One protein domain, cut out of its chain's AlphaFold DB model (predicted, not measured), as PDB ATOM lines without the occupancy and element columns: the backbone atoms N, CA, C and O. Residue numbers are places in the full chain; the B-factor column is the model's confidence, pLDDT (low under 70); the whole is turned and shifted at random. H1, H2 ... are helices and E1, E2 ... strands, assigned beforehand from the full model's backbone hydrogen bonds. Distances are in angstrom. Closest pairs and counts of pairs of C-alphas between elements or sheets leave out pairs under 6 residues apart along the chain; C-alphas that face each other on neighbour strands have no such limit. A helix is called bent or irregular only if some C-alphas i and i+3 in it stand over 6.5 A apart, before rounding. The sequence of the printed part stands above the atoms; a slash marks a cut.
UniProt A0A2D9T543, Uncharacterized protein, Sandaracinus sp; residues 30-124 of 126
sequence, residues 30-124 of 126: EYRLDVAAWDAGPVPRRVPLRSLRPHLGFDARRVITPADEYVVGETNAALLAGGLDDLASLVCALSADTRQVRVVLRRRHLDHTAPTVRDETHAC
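AT A GLANCE: This is residues 30 to 124 of the 126 residues of an uncharacterized protein of Sandaracinus sp (UniProt A0A2D9T543). What does the model look like? A long antiparallel sheet of three strands has H3 and H4, one after the other, over one face, and the other face is bare. H1 and H2 make a small helical hairpin at the E1 edge, where residues 63 to 68 of H2 pack on the sheet. What is it made of? The printed part has 95 residues, with E1, H1, H2, H3, H4, E2 and E3 along the chain, a mixed class, and sheet order E1, E2, E3. It is compact, with a radius of gyration of the C-alphas of 13.2 A and spans of 42 by 29 by 19 A.

IN THESE COORDINATES: Where does the first element lie? E1, residues 30 to 38, begins at C-alpha 30 (16.183, 94.104, -87.091) and is 27.3 A long. Which helices follow? H1 is residues 49 to 55, H2 residues 58 to 68 with 17.1 A, H3 residues 74 to 82, and H4 residues 84 to 93 with 14.3 A. H1 is irregular, with C-alphas 51 and 54 7.1 A apart, and H2 only just so, with C-alphas 65 and 68 6.7 A apart. Which strands come last? E2, residues 100 to 109, is 30.1 A long, and E3, residues 116 to 123, is 23.6 A long and ends at C-alpha 123 (30.588, 108.755, -67.613).

HOW THE PARTS SIT: How are the strands joined? E1 and E2 are antiparallel at 167 degrees, with N 34 and O 104 2.9 A apart, within hydrogen-bond range. The hairpin E2 and E3 is antiparallel at 170 degrees, with N 103 and O 120 at 2.8 A. What is on the sheet? H2, H3 and H4 are on the same face; H3 and H4 with the sheet form two layers, helices on one face of a sheet. H2 is over none of the strands, and its Ala 67 and Arg 32 of E1 are the closest C-alphas, 4.9 A apart; H3 is over E1 and E2, along the strands. H4 is over E2 and, only just, E3 with 3 of its C-alphas; the closest C-alphas of H4 and E2 are those of Ala 88 and Val 101, 5.9 A apart. How do the helices stand? H1 and H2 touch at a shallow tilt of 18 degrees, opposite ways, with the closest C-alphas, those of Leu 49 and Thr 65, 5.1 A apart. Every O i to N i+4 pair is within hydrogen-bond range in H3 and H4, against 4 of 7 in H2 and 0 of 3 in H1, where 3 of 4 O i to N i+3 pairs are.

THE WHOLE: How far does it reach? The two C-alphas farthest apart, those of Ala 96 and Asp 111, are 42.4 A apart. Is anything cut or uncertain? The printed part has no cut and no long link, and residues 112 to 113 have pLDDT under 70.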
ATOM      1  N   GLU A  30      15.687  94.795 -88.269       93.25
ATOM      2  CA  GLU A  30      16.183  94.104 -87.091       93.25
ATOM      3  C   GLU A  30      17.073  95.030 -86.274       93.25
ATOM      4  O   GLU A  30      17.863  95.810 -86.816       93.25
ATOM      5  N   TYR A  31      16.991  94.914 -84.955       94.31
ATOM      6  CA  TYR A  31      17.841  95.662 -84.050       94.31
ATOM      7  C   TYR A  31      18.392  94.789 -82.927       94.31
ATOM      8  O   TYR A  31      17.779  93.803 -82.530       94.31
ATOM      9  N   ARG A  32      19.562  95.178 -82.424       95.62
ATOM     10  CA  ARG A  32      20.234  94.591 -81.264       95.62
ATOM     11  C   ARG A  32      20.809  95.703 -80.400       95.62
ATOM     12  O   ARG A  32      21.302  96.702 -80.922       95.62
ATOM     13  N   LEU A  33      20.781  95.497 -79.094       97.00
ATOM     14  CA  LEU A  33      21.277  96.409 -78.083       97.00
ATOM     15  C   LEU A  33      22.377  95.715 -77.270       97.00
ATOM     16  O   LEU A  33      22.175  94.643 -76.707       97.00
ATOM     17  N   ASP A  34      23.549  96.331 -77.205       97.19
ATOM     18  CA  ASP A  34      24.673  95.861 -76.401       97.19
ATOM     19  C   ASP A  34      24.993  96.903 -75.327       97.19
ATOM     20  O   ASP A  34      25.159  98.085 -75.628       97.19
ATOM     21  N   VAL A  35      25.108  96.462 -74.074       97.25
ATOM     22  CA  VAL A  35      25.480  97.322 -72.946       97.25
ATOM     23  C   VAL A  35      26.755  96.789 -72.306       97.25
ATOM     24  O   VAL A  35      26.851  95.615 -71.931       97.25
ATOM     25  N   ALA A  36      27.742  97.665 -72.170       97.31
ATOM     26  CA  ALA A  36      28.994  97.403 -71.483       97.31
ATOM     27  C   ALA A  36      29.200  98.443 -70.383       97.31
ATOM     28  O   ALA A  36      28.868  99.611 -70.556       97.31
ATOM     29  N   ALA A  37      29.755  98.017 -69.257       96.94
ATOM     30  CA  ALA A  37      30.082  98.884 -68.138       96.94
ATOM     31  C   ALA A  37      31.556  98.711 -67.765       96.94
ATOM     32  O   ALA A  37      32.103  97.611 -67.851       96.94
ATOM     33  N   TRP A  38      32.184  99.798 -67.339       96.56
ATOM     34  CA  TRP A  38      33.522  99.816 -66.772       96.56
ATOM     35  C   TRP A  38      33.414 100.300 -65.340       96.56
ATOM     36  O   TRP A  38      32.868 101.372 -65.066       96.56
ATOM     37  N   ASP A  39      33.965  99.503 -64.438       91.25
ATOM     38  CA  ASP A  39      34.148  99.894 -63.050       91.25
ATOM     39  C   ASP A  39      35.526 100.581 -62.926       91.25
ATOM     40  O   ASP A  39      35.851 101.479 -63.705       91.25
ATOM     41  N   ALA A  40      36.383 100.177 -61.987       86.06
ATOM     42  CA  ALA A  40      37.720 100.766 -61.842       86.06
ATOM     43  C   ALA A  40      38.776 100.235 -62.841       86.06
ATOM     44  O   ALA A  40      39.852 100.825 -62.949       86.06
ATOM     45  N   GLY A  41      38.501  99.122 -63.531       85.62
ATOM     46  CA  GLY A  41      39.466  98.410 -64.379       85.62
ATOM     47  C   GLY A  41      39.362  98.714 -65.883       85.62
ATOM     48  O   GLY A  41      38.369  99.277 -66.340       85.62
ATOM     49  N   PRO A  42      40.365  98.298 -66.681       85.19
ATOM     50  CA  PRO A  42      40.407  98.557 -68.125       85.19
ATOM     51  C   PRO A  42      39.507  97.625 -68.957       85.19
ATOM     52  O   PRO A  42      39.264  97.891 -70.133       85.19
ATOM     53  N   VAL A  43      39.024  96.524 -68.374       92.19
ATOM     54  CA  VAL A  43      38.209  95.523 -69.075       92.19
ATOM     55  C   VAL A  43      36.721  95.797 -68.826       92.19
ATOM     56  O   VAL A  43      36.310  95.782 -67.664       92.19
ATOM     57  N   PRO A  44      35.900  96.007 -69.873       93.75
ATOM     58  CA  PRO A  44      34.461  96.145 -69.699       93.75
ATOM     59  C   PRO A  44      33.817  94.832 -69.275       93.75
ATOM     60  O   PRO A  44      34.080  93.776 -69.856       93.75
ATOM     61  N   ARG A  45      32.859  94.923 -68.357       94.75
ATOM     62  CA  ARG A  45      31.882  93.861 -68.125       94.75
ATOM     63  C   ARG A  45      30.687  94.058 -69.054       94.75
ATOM     64  O   ARG A  45      30.138  95.155 -69.160       94.75
ATOM     65  N   ARG A  46      30.242  92.986 -69.711       95.62
ATOM     66  CA  ARG A  46      28.952  92.993 -70.414       95.62
ATOM     67  C   ARG A  46      27.828  93.051 -69.382       95.62
ATOM     68  O   ARG A  46      27.853  92.292 -68.414       95.62
ATOM     69  N   VAL A  47      26.833  93.903 -69.612       95.44
ATOM     70  CA  VAL A  47      25.602  93.964 -68.814       95.44
ATOM     71  C   VAL A  47      24.503  93.212 -69.574       95.44
ATOM     72  O   VAL A  47      24.065  93.692 -70.616       95.44
ATOM     73  N   PRO A  48      24.068  92.022 -69.118       95.06
ATOM     74  CA  PRO A  48      22.985  91.294 -69.777       95.06
ATOM     75  C   PRO A  48      21.676  92.087 -69.697       95.06
ATOM     76  O   PRO A  48      21.274  92.492 -68.608       95.06
ATOM     77  N   LEU A  49      20.937  92.250 -70.795       95.00
ATOM     78  CA  LEU A  49      19.696  93.041 -70.762       95.00
ATOM     79  C   LEU A  49      18.636  92.401 -69.859       95.00
ATOM     80  O   LEU A  49      17.847  93.090 -69.211       95.00
ATOM     81  N   ARG A  50      18.675  91.070 -69.720       94.19
ATOM     82  CA  ARG A  50      17.848  90.334 -68.751       94.19
ATOM     83  C   ARG A  50      18.053  90.765 -67.295       94.19
ATOM     84  O   ARG A  50      17.101  90.671 -66.524       94.19
ATOM     85  N   SER A  51      19.246  91.231 -66.903       94.69
ATOM     86  CA  SER A  51      19.484  91.697 -65.528       94.69
ATOM     87  C   SER A  51      18.904  93.086 -65.280       94.69
ATOM     88  O   SER A  51      18.645  93.428 -64.134       94.69
ATOM     89  N   LEU A  52      18.643  93.866 -66.334       94.19
ATOM     90  CA  LEU A  52      17.982  95.170 -66.228       94.19
ATOM     91  C   LEU A  52      16.467  95.033 -66.035       94.19
ATOM     92  O   LEU A  52      15.830  95.933 -65.496       94.19
ATOM     93  N   ARG A  53      15.882  93.891 -66.425       94.44
ATOM     94  CA  ARG A  53      14.432  93.633 -66.416       94.44
ATOM     95  C   ARG A  53      13.705  94.062 -65.127       94.44
ATOM     96  O   ARG A  53      12.643  94.665 -65.267       94.44
ATOM     97  N   PRO A  54      14.209  93.806 -63.900       95.75
ATOM     98  CA  PRO A  54      13.531  94.229 -62.670       95.75
ATOM     99  C   PRO A  54      13.358  95.749 -62.550       95.75
ATOM    100  O   PRO A  54      12.386  96.201 -61.953       95.75
ATOM    101  N   HIS A  55      14.253  96.519 -63.168       94.88
ATOM    102  CA  HIS A  55      14.327  97.978 -63.073       94.88
ATOM    103  C   HIS A  55      13.643  98.701 -64.240       94.88
ATOM    104  O   HIS A  55      13.519  99.920 -64.234       94.88
ATOM    105  N   LEU A  56      13.184  97.953 -65.244       93.94
ATOM    106  CA  LEU A  56      12.482  98.494 -66.402       93.94
ATOM    107  C   LEU A  56      10.968  98.530 -66.164       93.94
ATOM    108  O   LEU A  56      10.416  97.632 -65.523       93.94
ATOM    109  N   GLY A  57      10.288  99.522 -66.745       93.19
ATOM    110  CA  GLY A  57       8.827  99.543 -66.873       93.19
ATOM    111  C   GLY A  57       8.308  98.466 -67.837       93.19
ATOM    112  O   GLY A  57       9.082  97.844 -68.564       93.19
ATOM    113  N   PHE A  58       6.996  98.227 -67.858       92.31
ATOM    114  CA  PHE A  58       6.391  97.129 -68.626       92.31
ATOM    115  C   PHE A  58       6.735  97.155 -70.126       92.31
ATOM    116  O   PHE A  58       7.206  96.148 -70.659       92.31
ATOM    117  N   ASP A  59       6.574  98.303 -70.788       90.38
ATOM    118  CA  ASP A  59       6.861  98.440 -72.223       90.38
ATOM    119  C   ASP A  59       8.361  98.340 -72.511       90.38
ATOM    120  O   ASP A  59       8.789  97.604 -73.401       90.38
ATOM    121  N   ALA A  60       9.178  98.985 -71.676       92.19
ATOM    122  CA  ALA A  60      10.630  98.917 -71.769       92.19
ATOM    123  C   ALA A  60      11.142  97.470 -71.652       92.19
ATOM    124  O   ALA A  60      12.021  97.071 -72.411       92.19
ATOM    125  N   ARG A  61      10.556  96.635 -70.779       94.31
ATOM    126  CA  ARG A  61      10.897  95.201 -70.687       94.31
ATOM    127  C   ARG A  61      10.649  94.466 -72.004       94.31
ATOM    128  O   ARG A  61      11.478  93.652 -72.398       94.31
ATOM    129  N   ARG A  62       9.530  94.742 -72.681       91.50
ATOM    130  CA  ARG A  62       9.165  94.086 -73.949       91.50
ATOM    131  C   ARG A  62      10.101  94.459 -75.095       91.50
ATOM    132  O   ARG A  62      10.315  93.637 -75.975       91.50
ATOM    133  N   VAL A  63      10.659  95.667 -75.064       92.81
ATOM    134  CA  VAL A  63      11.519  96.192 -76.132       92.81
ATOM    135  C   VAL A  63      13.005  95.923 -75.875       92.81
ATOM    136  O   VAL A  63      13.711  95.506 -76.792       92.81
ATOM    137  N   ILE A  64      13.477  96.136 -74.642       94.12
ATOM    138  CA  ILE A  64      14.897  96.056 -74.261       94.12
ATOM    139  C   ILE A  64      15.318  94.617 -73.973       94.12
ATOM    140  O   ILE A  64      16.339  94.174 -74.477       94.12
ATOM    141  N   THR A  65      14.564  93.860 -73.167       93.19
ATOM    142  CA  THR A  65      15.008  92.524 -72.726       93.19
ATOM    143  C   THR A  65      15.304  91.539 -73.870       93.19
ATOM    144  O   THR A  65      16.317  90.850 -73.765       93.19
ATOM    145  N   PRO A  66      14.497  91.437 -74.947       93.00
ATOM    146  CA  PRO A  66      14.810  90.513 -76.038       93.00
ATOM    147  C   PRO A  66      15.931  91.022 -76.962       93.00
ATOM    148  O   PRO A  66      16.495  90.233 -77.712       93.00
ATOM    149  N   ALA A  67      16.301  92.304 -76.886       94.62
ATOM    150  CA  ALA A  67      17.272  92.939 -77.782       94.62
ATOM    151  C   ALA A  67      18.742  92.559 -77.509       94.62
ATOM    152  O   ALA A  67      19.640  93.143 -78.108       94.62
ATOM    153  N   ASP A  68      19.002  91.591 -76.618       91.62
ATOM    154  CA  ASP A  68      20.324  90.960 -76.456       91.62
ATOM    155  C   ASP A  68      20.713  90.184 -77.739       91.62
ATOM    156  O   ASP A  68      21.896  89.948 -78.014       91.62
ATOM    157  N   GLU A  69      19.702  89.812 -78.528       91.12
ATOM    158  CA  GLU A  69      19.773  89.221 -79.862       91.12
ATOM    159  C   GLU A  69      19.136  90.168 -80.895       91.12
ATOM    160  O   GLU A  69      18.609  91.224 -80.546       91.12
ATOM    161  N   TYR A  70      19.208  89.822 -82.185       90.44
ATOM    162  CA  TYR A  70      18.513  90.596 -83.216       90.44
ATOM    163  C   TYR A  70      17.005  90.339 -83.150       90.44
ATOM    164  O   TYR A  70      16.563  89.198 -83.264       90.44
ATOM    165  N   VAL A  71      16.223  91.408 -82.998       92.38
ATOM    166  CA  VAL A  71      14.755  91.373 -82.928       92.38
ATOM    167  C   VAL A  71      14.170  92.291 -83.994       92.38
ATOM    168  O   VAL A  71      14.712  93.362 -84.259       92.38
ATOM    169  N   VAL A  72      13.054  91.893 -84.603       90.69
ATOM    170  CA  VAL A  72      12.359  92.693 -85.620       90.69
ATOM    171  C   VAL A  72      11.503  93.779 -84.959       90.69
ATOM    172  O   VAL A  72      10.723  93.498 -84.050       90.69
ATOM    173  N   GLY A  73      11.608  95.019 -85.440       89.56
ATOM    174  CA  GLY A  73      10.723  96.112 -85.038       89.56
ATOM    175  C   GLY A  73      11.320  97.491 -85.293       89.56
ATOM    176  O   GLY A  73      12.069  98.006 -84.467       89.56
ATOM    177  N   GLU A  74      10.932  98.127 -86.398       88.19
ATOM    178  CA  GLU A  74      11.408  99.467 -86.769       88.19
ATOM    179  C   GLU A  74      11.045 100.525 -85.719       88.19
ATOM    180  O   GLU A  74      11.922 101.251 -85.247       88.19
ATOM    181  N   THR A  75       9.781 100.569 -85.288       89.19
ATOM    182  CA  THR A  75       9.315 101.520 -84.267       89.19
ATOM    183  C   THR A  75      10.086 101.353 -82.962       89.19
ATOM    184  O   THR A  75      10.532 102.331 -82.371       89.19
ATOM    185  N   ASN A  76      10.308 100.109 -82.536       91.00
ATOM    186  CA  ASN A  76      11.063  99.802 -81.325       91.00
ATOM    187  C   ASN A  76      12.527 100.243 -81.448       91.00
ATOM    188  O   ASN A  76      13.073 100.830 -80.517       91.00
ATOM    189  N   ALA A  77      13.149 100.019 -82.606       90.44
ATOM    190  CA  ALA A  77      14.506 100.470 -82.883       90.44
ATOM    191  C   ALA A  77      14.620 102.005 -82.877       90.44
ATOM    192  O   ALA A  77      15.601 102.548 -82.372       90.44
ATOM    193  N   ALA A  78      13.623 102.710 -83.422       89.69
ATOM    194  CA  ALA A  78      13.565 104.169 -83.405       89.69
ATOM    195  C   ALA A  78      13.375 104.717 -81.980       89.69
ATOM    196  O   ALA A  78      14.084 105.642 -81.589       89.69
ATOM    197  N   LEU A  79      12.488 104.104 -81.188       89.50
ATOM    198  CA  LEU A  79      12.284 104.447 -79.777       89.50
ATOM    199  C   LEU A  79      13.564 104.245 -78.961       89.50
ATOM    200  O   LEU A  79      13.975 105.144 -78.232       89.50
ATOM    201  N   LEU A  80      14.236 103.103 -79.128       92.62
ATOM    202  CA  LEU A  80      15.496 102.827 -78.439       92.62
ATOM    203  C   LEU A  80      16.587 103.822 -78.811       92.62
ATOM    204  O   LEU A  80      17.334 104.234 -77.934       92.62
ATOM    205  N   ALA A  81      16.663 104.244 -80.075       91.81
ATOM    206  CA  ALA A  81      17.646 105.233 -80.498       91.81
ATOM    207  C   ALA A  81      17.495 106.570 -79.755       91.81
ATOM    208  O   ALA A  81      18.485 107.277 -79.612       91.81
ATOM    209  N   GLY A  82      16.290 106.925 -79.298       90.81
ATOM    210  CA  GLY A  82      16.046 108.131 -78.504       90.81
ATOM    211  C   GLY A  82      16.272 107.971 -76.996       90.81
ATOM    212  O   GLY A  82      16.386 108.980 -76.317       90.81
ATOM    213  N   GLY A  83      16.336 106.740 -76.477       91.75
ATOM    214  CA  GLY A  83      16.409 106.445 -75.037       91.75
ATOM    215  C   GLY A  83      17.721 105.802 -74.577       91.75
ATOM    216  O   GLY A  83      17.759 105.179 -73.515       91.75
ATOM    217  N   LEU A  84      18.782 105.874 -75.385       94.69
ATOM    218  CA  LEU A  84      20.082 105.278 -75.057       94.69
ATOM    219  C   LEU A  84      20.748 105.974 -73.853       94.69
ATOM    220  O   LEU A  84      21.261 105.281 -72.971       94.69
ATOM    221  N   ASP A  85      20.649 107.303 -73.764       94.56
ATOM    222  CA  ASP A  85      21.106 108.108 -72.622       94.56
ATOM    223  C   ASP A  85      20.418 107.702 -71.304       94.56
ATOM    224  O   ASP A  85      21.072 107.505 -70.273       94.56
ATOM    225  N   ASP A  86      19.095 107.510 -71.334       94.00
ATOM    226  CA  ASP A  86      18.316 107.077 -70.167       94.00
ATOM    227  C   ASP A  86      18.721 105.668 -69.720       94.00
ATOM    228  O   ASP A  86      18.830 105.380 -68.525       94.00
ATOM    229  N   LEU A  87      18.992 104.780 -70.681       94.81
ATOM    230  CA  LEU A  87      19.469 103.434 -70.390       94.81
ATOM    231  C   LEU A  87      20.871 103.452 -69.771       94.81
ATOM    232  O   LEU A  87      21.129 102.703 -68.827       94.81
ATOM    233  N   ALA A  88      21.770 104.302 -70.268       95.88
ATOM    234  CA  ALA A  88      23.090 104.476 -69.678       95.88
ATOM    235  C   ALA A  88      22.987 105.004 -68.238       95.88
ATOM    236  O   ALA A  88      23.615 104.452 -67.332       95.88
ATOM    237  N   SER A  89      22.121 105.996 -68.019       95.25
ATOM    238  CA  SER A  89      21.837 106.572 -66.700       95.25
ATOM    239  C   SER A  89      21.282 105.531 -65.726       95.25
ATOM    240  O   SER A  89      21.733 105.451 -64.582       95.25
ATOM    241  N   LEU A  90      20.363 104.672 -66.185       95.00
ATOM    242  CA  LEU A  90      19.865 103.545 -65.399       95.00
ATOM    243  C   LEU A  90      21.010 102.618 -64.978       95.00
ATOM    244  O   LEU A  90      21.118 102.277 -63.806       95.00
ATOM    245  N   VAL A  91      21.876 102.212 -65.909       95.19
ATOM    246  CA  VAL A  91      22.988 101.294 -65.610       95.19
ATOM    247  C   VAL A  91      23.971 101.917 -64.619       95.19
ATOM    248  O   VAL A  91      24.420 101.217 -63.710       95.19
ATOM    249  N   CYS A  92      24.260 103.215 -64.745       95.25
ATOM    250  CA  CYS A  92      25.057 103.954 -63.766       95.25
ATOM    251  C   CYS A  92      24.415 103.931 -62.370       95.25
ATOM    252  O   CYS A  92      25.099 103.687 -61.381       95.25
ATOM    253  N   ALA A  93      23.096 104.116 -62.274       94.44
ATOM    254  CA  ALA A  93      22.386 104.122 -60.993       94.44
ATOM    255  C   ALA A  93      22.325 102.744 -60.303       94.44
ATOM    256  O   ALA A  93      22.104 102.668 -59.096       94.44
ATOM    257  N   LEU A  94      22.510 101.644 -61.044       92.94
ATOM    258  CA  LEU A  94      22.442 100.284 -60.493       92.94
ATOM    259  C   LEU A  94      23.715  99.839 -59.763       92.94
ATOM    260  O   LEU A  94      23.673  98.841 -59.044       92.94
ATOM    261  N   SER A  95      24.842 100.526 -59.952       87.88
ATOM    262  CA  SER A  95      26.123 100.149 -59.352       87.88
ATOM    263  C   SER A  95      26.980 101.379 -59.076       87.88
ATOM    264  O   SER A  95      27.484 102.002 -60.006       87.88
ATOM    265  N   ALA A  96      27.217 101.672 -57.795       86.69
ATOM    266  CA  ALA A  96      28.046 102.802 -57.364       86.69
ATOM    267  C   ALA A  96      29.514 102.700 -57.826       86.69
ATOM    268  O   ALA A  96      30.204 103.710 -57.942       86.69
ATOM    269  N   ASP A  97      29.995 101.489 -58.118       90.75
ATOM    270  CA  ASP A  97      31.367 101.260 -58.582       90.75
ATOM    271  C   ASP A  97      31.551 101.528 -60.082       90.75
ATOM    272  O   ASP A  97      32.684 101.630 -60.569       90.75
ATOM    273  N   THR A  98      30.451 101.643 -60.830       93.94
ATOM    274  CA  THR A  98      30.497 101.834 -62.276       93.94
ATOM    275  C   THR A  98      30.856 103.272 -62.599       93.94
ATOM    276  O   THR A  98      30.216 104.217 -62.155       93.94
ATOM    277  N   ARG A  99      31.919 103.440 -63.385       94.69
ATOM    278  CA  ARG A  99      32.477 104.746 -63.753       94.69
ATOM    279  C   ARG A  99      32.086 105.168 -65.154       94.69
ATOM    280  O   ARG A  99      32.060 106.359 -65.447       94.69
ATOM    281  N   GLN A 100      31.828 104.199 -66.022       96.00
ATOM    282  CA  GLN A 100      31.501 104.449 -67.414       96.00
ATOM    283  C   GLN A 100      30.585 103.353 -67.946       96.00
ATOM    284  O   GLN A 100      30.737 102.179 -67.606       96.00
ATOM    285  N   VAL A 101      29.656 103.731 -68.811       97.12
ATOM    286  CA  VAL A 101      28.749 102.824 -69.514       97.12
ATOM    287  C   VAL A 101      28.817 103.130 -71.000       97.12
ATOM    288  O   VAL A 101      28.888 104.285 -71.401       97.12
ATOM    289  N   ARG A 102      28.786 102.094 -71.831       97.56
ATOM    290  CA  ARG A 102      28.633 102.196 -73.280       97.56
ATOM    291  C   ARG A 102      27.394 101.430 -73.691       97.56
ATOM    292  O   ARG A 102      27.243 100.259 -73.340       97.56
ATOM    293  N   VAL A 103      26.541 102.091 -74.455       97.44
ATOM    294  CA  VAL A 103      25.305 101.549 -74.997       97.44
ATOM    295  C   VAL A 103      25.399 101.611 -76.515       97.44
ATOM    296  O   VAL A 103      25.591 102.676 -77.097       97.44
ATOM    297  N   VAL A 104      25.278 100.458 -77.168       97.50
ATOM    298  CA  VAL A 104      25.380 100.342 -78.624       97.50
ATOM    299  C   VAL A 104      24.088  99.765 -79.173       97.50
ATOM    300  O   VAL A 104      23.746  98.617 -78.897       97.50
ATOM    301  N   LEU A 105      23.398 100.540 -80.003       96.81
ATOM    302  CA  LEU A 105      22.252 100.092 -80.781       96.81
ATOM    303  C   LEU A 105      22.693  99.819 -82.219       96.81
ATOM    304  O   LEU A 105      23.147 100.711 -82.937       96.81
ATOM    305  N   ARG A 106      22.512  98.582 -82.666       95.56
ATOM    306  CA  ARG A 106      22.756  98.162 -84.048       95.56
ATOM    307  C   ARG A 106      21.420  97.934 -84.722       95.56
ATOM    308  O   ARG A 106      20.601  97.190 -84.197       95.56
ATOM    309  N   ARG A 107      21.209  98.551 -85.878       93.50
ATOM    310  CA  ARG A 107      20.012  98.405 -86.711       93.50
ATOM    311  C   ARG A 107      20.433  97.899 -88.076       93.50
ATOM    312  O   ARG A 107      21.382  98.431 -88.641       93.50
ATOM    313  N   ARG A 108      19.741  96.916 -88.630       91.38
ATOM    314  CA  ARG A 108      19.940  96.478 -90.013       91.38
ATOM    315  C   ARG A 108      18.590  96.281 -90.675       91.38
ATOM    316  O   ARG A 108      17.682  95.732 -90.061       91.38
ATOM    317  N   HIS A 109      18.465  96.732 -91.913       86.94
ATOM    318  CA  HIS A 109      17.357  96.291 -92.750       86.94
ATOM    319  C   HIS A 109      17.699  94.899 -93.266       86.94
ATOM    320  O   HIS A 109      18.850  94.654 -93.623       86.94
ATOM    321  N   LEU A 110      16.717  94.004 -93.318       76.50
ATOM    322  CA  LEU A 110      16.921  92.655 -93.854       76.50
ATOM    323  C   LEU A 110      17.398  92.663 -95.319       76.50
ATOM    324  O   LEU A 110      18.153  91.781 -95.716       76.50
ATOM    325  N   ASP A 111      17.053  93.710 -96.073       75.38
ATOM    326  CA  ASP A 111      17.424  93.883 -97.484       75.38
ATOM    327  C   ASP A 111      18.730  94.680 -97.698       75.38
ATOM    328  O   ASP A 111      19.131  94.943 -98.835       75.38
ATOM    329  N   HIS A 112      19.411  95.101 -96.625       69.62
ATOM    330  CA  HIS A 112      20.649  95.884 -96.703       69.62
ATOM    331  C   HIS A 112      21.820  95.185 -96.013       69.62
ATOM    332  O   HIS A 112      21.694  94.583 -94.950       69.62
ATOM    333  N   THR A 113      23.006  95.307 -96.606       65.69
ATOM    334  CA  THR A 113      24.216  94.609 -96.151       65.69
ATOM    335  C   THR A 113      24.940  95.293 -94.991       65.69
ATOM    336  O   THR A 113      25.675  94.620 -94.270       65.69
ATOM    337  N   ALA A 114      24.743  96.598 -94.767       80.06
ATOM    338  CA  ALA A 114      25.449  97.346 -93.725       80.06
ATOM    339  C   ALA A 114      24.512  97.768 -92.574       80.06
ATOM    340  O   ALA A 114      23.510  98.445 -92.821       80.06
ATOM    341  N   PRO A 115      24.822  97.419 -91.309       84.81
ATOM    342  CA  PRO A 115      24.060  97.899 -90.168       84.81
ATOM    343  C   PRO A 115      24.348  99.379 -89.896       84.81
ATOM    344  O   PRO A 115      25.494  99.825 -89.918       84.81
ATOM    345  N   THR A 116      23.312 100.132 -89.545       90.25
ATOM    346  CA  THR A 116      23.461 101.434 -88.894       90.25
ATOM    347  C   THR A 116      23.776 101.214 -87.420       90.25
ATOM    348  O   THR A 116      23.039 100.517 -86.721       90.25
ATOM    349  N   VAL A 117      24.846 101.830 -86.928       93.44
ATOM    350  CA  VAL A 117      25.271 101.722 -85.529       93.44
ATOM    351  C   VAL A 117      25.132 103.081 -84.861       93.44
ATOM    352  O   VAL A 117      25.635 104.078 -85.374       93.44
ATOM    353  N   ARG A 118      24.450 103.113 -83.718       94.50
ATOM    354  CA  ARG A 118      24.456 104.241 -82.789       94.50
ATOM    355  C   ARG A 118      25.157 103.795 -81.515       94.50
ATOM    356  O   ARG A 118      24.870 102.718 -81.002       94.50
ATOM    357  N   ASP A 119      26.105 104.595 -81.065       95.06
ATOM    358  CA  ASP A 119      27.022 104.254 -79.985       95.06
ATOM    359  C   ASP A 119      27.146 105.455 -79.066       95.06
ATOM    360  O   ASP A 119      27.544 106.537 -79.501       95.06
ATOM    361  N   GLU A 120      26.759 105.260 -77.816       94.31
ATOM    362  CA  GLU A 120      26.772 106.294 -76.802       94.31
ATOM    363  C   GLU A 120      27.567 105.803 -75.606       94.31
ATOM    364  O   GLU A 120      27.386 104.692 -75.106       94.31
ATOM    365  N   THR A 121      28.496 106.640 -75.165       95.38
ATOM    366  CA  THR A 121      29.374 106.349 -74.043       95.38
ATOM    367  C   THR A 121      29.220 107.447 -73.010       95.38
ATOM    368  O   THR A 121      29.391 108.624 -73.313       95.38
ATOM    369  N   HIS A 122      28.937 107.036 -71.783       94.88
ATOM    370  CA  HIS A 122      28.533 107.890 -70.681       94.88
ATOM    371  C   HIS A 122      29.452 107.692 -69.492       94.88
ATOM    372  O   HIS A 122      29.720 106.558 -69.096       94.88
ATOM    373  N   ALA A 123      29.932 108.789 -68.912       94.62
ATOM    374  CA  ALA A 123      30.588 108.755 -67.613       94.62
ATOM    375  C   ALA A 123      29.517 108.766 -66.518       94.62
ATOM    376  O   ALA A 123      28.610 109.597 -66.548       94.62
ATOM    377  N   CYS A 124      29.623 107.858 -65.554       93.50
ATOM    378  CA  CYS A 124      28.671 107.805 -64.456       93.50
ATOM    379  C   CYS A 124      28.995 108.888 -63.419       93.50
ATOM    380  O   CYS A 124      30.164 109.032 -63.035       93.50
TER     381      CYS A 124